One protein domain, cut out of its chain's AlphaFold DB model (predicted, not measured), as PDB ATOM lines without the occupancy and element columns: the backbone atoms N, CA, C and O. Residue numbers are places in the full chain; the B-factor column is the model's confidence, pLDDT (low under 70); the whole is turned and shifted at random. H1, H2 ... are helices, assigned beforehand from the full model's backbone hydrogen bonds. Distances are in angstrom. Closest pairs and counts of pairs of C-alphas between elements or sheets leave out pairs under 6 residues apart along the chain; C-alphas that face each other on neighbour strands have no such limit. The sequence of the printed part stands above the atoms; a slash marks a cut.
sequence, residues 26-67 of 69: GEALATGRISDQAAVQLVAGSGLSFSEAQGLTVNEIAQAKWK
ATOM      1  N   GLY A  26      78.587   7.260 -45.818       87.38
ATOM      2  CA  GLY A  26      78.705   6.983 -47.247       87.38
ATOM      3  C   GLY A  26      77.375   7.125 -47.990       87.38
ATOM      4  O   GLY A  26      77.310   7.841 -48.990       87.38
ATOM      5  N   GLU A  27      76.295   6.528 -47.478       88.69
ATOM      6  CA  GLU A  27      74.960   6.690 -48.070       88.69
ATOM      7  C   GLU A  27      74.442   8.131 -47.954       88.69
ATOM      8  O   GLU A  27      73.833   8.647 -48.895       88.69
ATOM      9  N   ALA A  28      74.693   8.811 -46.833       87.69
ATOM     10  CA  ALA A  28      74.274  10.198 -46.635       87.69
ATOM     11  C   ALA A  28      74.963  11.153 -47.624       87.69
ATOM     12  O   ALA A  28      74.338  12.095 -48.121       87.69
ATOM     13  N   LEU A  29      76.238  10.898 -47.940       88.44
ATOM     14  CA  LEU A  29      76.987  11.616 -48.974       88.44
ATOM     15  C   LEU A  29      76.472  11.275 -50.374       88.44
ATOM     16  O   LEU A  29      76.202  12.174 -51.168       88.44
ATOM     17  N   ALA A  30      76.268   9.988 -50.665       87.88
ATOM     18  CA  ALA A  30      75.790   9.526 -51.968       87.88
ATOM     19  C   ALA A  30      74.380  10.042 -52.306       87.88
ATOM     20  O   ALA A  30      74.067  10.296 -53.469       87.88
ATOM     21  N   THR A  31      73.530  10.215 -51.292       89.44
ATOM     22  CA  THR A  31      72.174  10.770 -51.428       89.44
ATOM     23  C   THR A  31      72.132  12.297 -51.328       89.44
ATOM     24  O   THR A  31      71.073  12.890 -51.537       89.44
ATOM     25  N   GLY A  32      73.260  12.948 -51.018       88.12
ATOM     26  CA  GLY A  32      73.358  14.400 -50.867       88.12
ATOM     27  C   GLY A  32      72.642  14.960 -49.635       88.12
ATOM     28  O   GLY A  32      72.370  16.160 -49.584       88.12
ATOM     29  N   ARG A  33      72.320  14.126 -48.635       87.00
ATOM     30  CA  ARG A  33      71.760  14.598 -47.355       87.00
ATOM     31  C   ARG A  33      72.768  15.376 -46.522       87.00
ATOM     32  O   ARG A  33      72.372  16.232 -45.733       87.00
ATOM     33  N   ILE A  34      74.051  15.063 -46.676       87.56
ATOM     34  CA  ILE A  34      75.160  15.785 -46.061       87.56
ATOM     35  C   ILE A  34      76.115  16.254 -47.159       87.56
ATOM     36  O   ILE A  34      76.316  15.564 -48.154       87.56
ATOM     37  N   SER A  35      76.690  17.443 -46.991       89.56
ATOM     38  CA  SER A  35      77.734  17.929 -47.891       89.56
ATOM     39  C   SER A  35      79.080  17.295 -47.551       89.56
ATOM     40  O   SER A  35      79.349  16.985 -46.387       89.56
ATOM     41  N   ASP A  36      79.971  17.192 -48.540       87.75
ATOM     42  CA  ASP A  36      81.342  16.707 -48.328       87.75
ATOM     43  C   ASP A  36      82.057  17.484 -47.214       87.75
ATOM     44  O   ASP A  36      82.716  16.902 -46.360       87.75
ATOM     45  N   GLN A  37      81.862  18.805 -47.167       88.69
ATOM     46  CA  GLN A  37      82.438  19.671 -46.135       88.69
ATOM     47  C   GLN A  37      81.936  19.320 -44.727       88.69
ATOM     48  O   GLN A  37      82.731  19.251 -43.790       88.69
ATOM     49  N   ALA A  38      80.632  19.081 -44.570       87.38
ATOM     50  CA  ALA A  38      80.060  18.710 -43.279       87.38
ATOM     51  C   ALA A  38      80.516  17.307 -42.850       87.38
ATOM     52  O   ALA A  38      80.868  17.121 -41.688       87.38
ATOM     53  N   ALA A  39      80.593  16.352 -43.781       87.88
ATOM     54  CA  ALA A  39      81.119  15.019 -43.503       87.88
ATOM     55  C   ALA A  39      82.593  15.065 -43.072       87.88
ATOM     56  O   ALA A  39      82.950  14.461 -42.065       87.88
ATOM     57  N   VAL A  40      83.437  15.837 -43.763       89.12
ATOM     58  CA  VAL A  40      84.855  16.001 -43.402       89.12
ATOM     59  C   VAL A  40      85.014  16.586 -42.002       89.12
ATOM     60  O   VAL A  40      85.822  16.079 -41.231       89.12
ATOM     61  N   GLN A  41      84.237  17.610 -41.634       88.00
ATOM     62  CA  GLN A  41      84.295  18.174 -40.279       88.00
ATOM     63  C   GLN A  41      83.838  17.178 -39.208       88.00
ATOM     64  O   GLN A  41      84.413  17.127 -38.120       88.00
ATOM     65  N   LEU A  42      82.823  16.373 -39.524       86.00
ATOM     66  CA  LEU A  42      82.281  15.360 -38.624       86.00
ATOM     67  C   LEU A  42      83.301  14.241 -38.372       86.00
ATOM     68  O   LEU A  42      83.527  13.863 -37.225       86.00
ATOM     69  N   VAL A  43      83.985  13.788 -39.426       89.75
ATOM     70  CA  VAL A  43      85.067  12.797 -39.344       89.75
ATOM     71  C   VAL A  43      86.297  13.369 -38.642       89.75
ATOM     72  O   VAL A  43      86.806  12.744 -37.715       89.75
ATOM     73  N   ALA A  44      86.737  14.577 -39.004       87.50
ATOM     74  CA  ALA A  44      87.909  15.216 -38.403       87.50
ATOM     75  C   ALA A  44      87.771  15.385 -36.883       87.50
ATOM     76  O   ALA A  44      88.748  15.231 -36.156       87.50
ATOM     77  N   GLY A  45      86.556  15.656 -36.394       83.25
ATOM     78  CA  GLY A  45      86.277  15.757 -34.962       83.25
ATOM     79  C   GLY A  45      86.211  14.418 -34.220       83.25
ATOM     80  O   GLY A  45      86.168  14.436 -33.000       83.25
ATOM     81  N   SER A  46      86.172  13.286 -34.926       84.88
ATOM     82  CA  SER A  46      86.034  11.943 -34.337       84.88
ATOM     83  C   SER A  46      87.346  11.181 -34.168       84.88
ATOM     84  O   SER A  46      87.345  10.112 -33.570       84.88
ATOM     85  N   GLY A  47      88.444  11.682 -34.742       84.00
ATOM     86  CA  GLY A  47      89.724  10.967 -34.778       84.00
ATOM     87  C   GLY A  47      89.765   9.765 -35.735       84.00
ATOM     88  O   GLY A  47      90.816   9.146 -35.875       84.00
ATOM     89  N   LEU A  48      88.662   9.448 -36.424       87.31
ATOM     90  CA  LEU A  48      88.582   8.368 -37.410       87.31
ATOM     91  C   LEU A  48      89.119   8.799 -38.780       87.31
ATOM     92  O   LEU A  48      89.048   9.974 -39.155       87.31
ATOM     93  N   SER A  49      89.592   7.838 -39.578       88.62
ATOM     94  CA  SER A  49      89.833   8.090 -41.000       88.62
ATOM     95  C   SER A  49      88.517   8.139 -41.785       88.62
ATOM     96  O   SER A  49      87.497   7.564 -41.401       88.62
ATOM     97  N   PHE A  50      88.532   8.810 -42.938       85.50
ATOM     98  CA  PHE A  50      87.339   8.927 -43.780       85.50
ATOM     99  C   PHE A  50      86.840   7.571 -44.300       85.50
ATOM    100  O   PHE A  50      85.635   7.393 -44.439       85.50
ATOM    101  N   SER A  51      87.731   6.604 -44.562       86.81
ATOM    102  CA  SER A  51      87.303   5.278 -45.030       86.81
ATOM    103  C   SER A  51      86.650   4.457 -43.916       86.81
ATOM    104  O   SER A  51      85.676   3.758 -44.178       86.81
ATOM    105  N   GLU A  52      87.123   4.590 -42.673       86.62
ATOM    106  CA  GLU A  52      86.487   3.977 -41.501       86.62
ATOM    107  C   GLU A  52      85.120   4.607 -41.234       86.62
ATOM    108  O   GLU A  52      84.140   3.903 -41.009       86.62
ATOM    109  N   ALA A  53      85.027   5.934 -41.335       88.75
ATOM    110  CA  ALA A  53      83.787   6.660 -41.107       88.75
ATOM    111  C   ALA A  53      82.714   6.408 -42.179       88.75
ATOM    112  O   ALA A  53      81.528   6.486 -41.871       88.75
ATOM    113  N   GLN A  54      83.089   6.079 -43.421       87.06
ATOM    114  CA  GLN A  54      82.126   5.792 -44.494       87.06
ATOM    115  C   GLN A  54      81.192   4.627 -44.170       87.06
ATOM    116  O   GLN A  54      80.032   4.668 -44.572       87.06
ATOM    117  N   GLY A  55      81.688   3.614 -43.455       87.38
ATOM    118  CA  GLY A  55      80.900   2.453 -43.037       87.38
ATOM    119  C   GLY A  55      80.117   2.664 -41.740       87.38
ATOM    120  O   GLY A  55      79.365   1.779 -41.343       87.38
ATOM    121  N   LEU A  56      80.295   3.810 -41.081       89.38
ATOM    122  CA  LEU A  56      79.645   4.142 -39.821       89.38
ATOM    123  C   LEU A  56      78.488   5.107 -40.051       89.38
ATOM    124  O   LEU A  56      78.490   5.939 -40.962       89.38
ATOM    125  N   THR A  57      77.490   5.021 -39.187       90.25
ATOM    126  CA  THR A  57      76.431   6.022 -39.122       90.25
ATOM    127  C   THR A  57      76.961   7.319 -38.523       90.25
ATOM    128  O   THR A  57      77.903   7.343 -37.730       90.25
ATOM    129  N   VAL A  58      76.296   8.429 -38.841       85.25
ATOM    130  CA  VAL A  58      76.617   9.742 -38.259       85.25
ATOM    131  C   VAL A  58      76.608   9.706 -36.723       85.25
ATOM    132  O   VAL A  58      77.462  10.323 -36.087       85.25
ATOM    133  N   ASN A  59      75.688   8.943 -36.125       84.81
ATOM    134  CA  ASN A  59      75.619   8.769 -34.675       84.81
ATOM    135  C   ASN A  59      76.837   8.023 -34.121       84.81
ATOM    136  O   ASN A  59      77.355   8.415 -33.081       84.81
ATOM    137  N   GLU A  60      77.315   6.980 -34.794       86.88
ATOM    138  CA  GLU A  60      78.505   6.237 -34.361       86.88
ATOM    139  C   GLU A  60      79.770   7.093 -34.442       86.88
ATOM    140  O   GLU A  60      80.584   7.072 -33.518       86.88
ATOM    141  N   ILE A  61      79.901   7.916 -35.484       86.94
ATOM    142  CA  ILE A  61      81.026   8.854 -35.617       86.94
ATOM    143  C   ILE A  61      80.965   9.927 -34.516       86.94
ATOM    144  O   ILE A  61      81.978  10.257 -33.900       86.94
ATOM    145  N   ALA A  62      79.770  10.445 -34.213       83.75
ATOM    146  CA  ALA A  62      79.579  11.405 -33.128       83.75
ATOM    147  C   ALA A  62      79.891  10.805 -31.745       83.75
ATOM    148  O   ALA A  62      80.446  11.491 -30.891       83.75
ATOM    149  N   GLN A  63      79.574   9.526 -31.528       83.62
ATOM    150  CA  GLN A  63      79.929   8.802 -30.303       83.62
ATOM    151  C   GLN A  63      81.439   8.547 -30.197       83.62
ATOM    152  O   GLN A  63      81.983   8.601 -29.097       83.62
ATOM    153  N   ALA A  64      82.128   8.305 -31.318       82.25
ATOM    154  CA  ALA A  64      83.586   8.160 -31.335       82.25
ATOM    155  C   ALA A  64      84.287   9.441 -30.857       82.25
ATOM    156  O   ALA A  64      85.180   9.369 -30.022       82.25
ATOM    157  N   LYS A  65      83.799  10.613 -31.283       76.50
ATOM    158  CA  LYS A  65      84.299  11.921 -30.827       76.50
ATOM    159  C   LYS A  65      84.236  12.119 -29.304       76.50
ATOM    160  O   LYS A  65      85.088  12.799 -28.752       76.50
ATOM    161  N   TRP A  66      83.214  11.596 -28.628       69.75
ATOM    162  CA  TRP A  66      83.012  11.796 -27.182       69.75
ATOM    163  C   TRP A  66      83.729  10.775 -26.297       69.75
ATOM    164  O   TRP A  66      83.705  10.907 -25.081       69.75
ATOM    165  N   LYS A  67      84.349   9.749 -26.883       60.41
ATOM    166  CA  LYS A  67      85.064   8.701 -26.141       60.41
ATOM    167  C   LYS A  67      86.496   9.082 -25.742       60.41
ATOM    168  O   LYS A  67      87.122   8.307 -25.026       60.41
TER     169      LYS A  67
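What this domain is: This is residues 26 to 67 of the 69 residues of an uncharacterized protein of Amaricoccus sp. HAR-UPW-R2A-40 (UniProt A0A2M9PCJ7). Two longer helices, H2 and H4, run slantwise past each other the same way in loose contact, H4 reaching toward one end of the long axis. The short H3 sits to one side of them and the short H1 near the other end. The 42 printed residues hold four named helices, H1 to H4 in order, and no named strand: all helix, compact, radius of gyration of the C-alphas 9.3 A, spans 28 by 17 by 16 A.

Where its parts are: H2, residues 36 to 44, measures 12.0 A; H4, residues 58 to 66, 13.0 A, ends at C-alpha 66 (83.012, 11.796, -27.182). H3 is residues 50 to 54; H1, residues 26 to 30, begins at C-alpha 26 (78.705, 6.983, -47.247).

How they stand to each other: H2 and H4 touch, closest C-alphas Val 43 and Ile 61, 6.8 A, at 35.3 degrees, only just a steep tilt. H2 and H3 only just touch, only at the corner, with 3 pairs of C-alphas within 8 A, the closest Val 43 and Phe 50, 6.3 A. H1 and H4 are apart. Every O i to N i+4 pair is within hydrogen-bond range in H1, H2 and H3; in H4, 4 of 5.

The domain as a whole: The printed part has no cut, and its three links are tight. Residues 66 to 67 have pLDDT under 70.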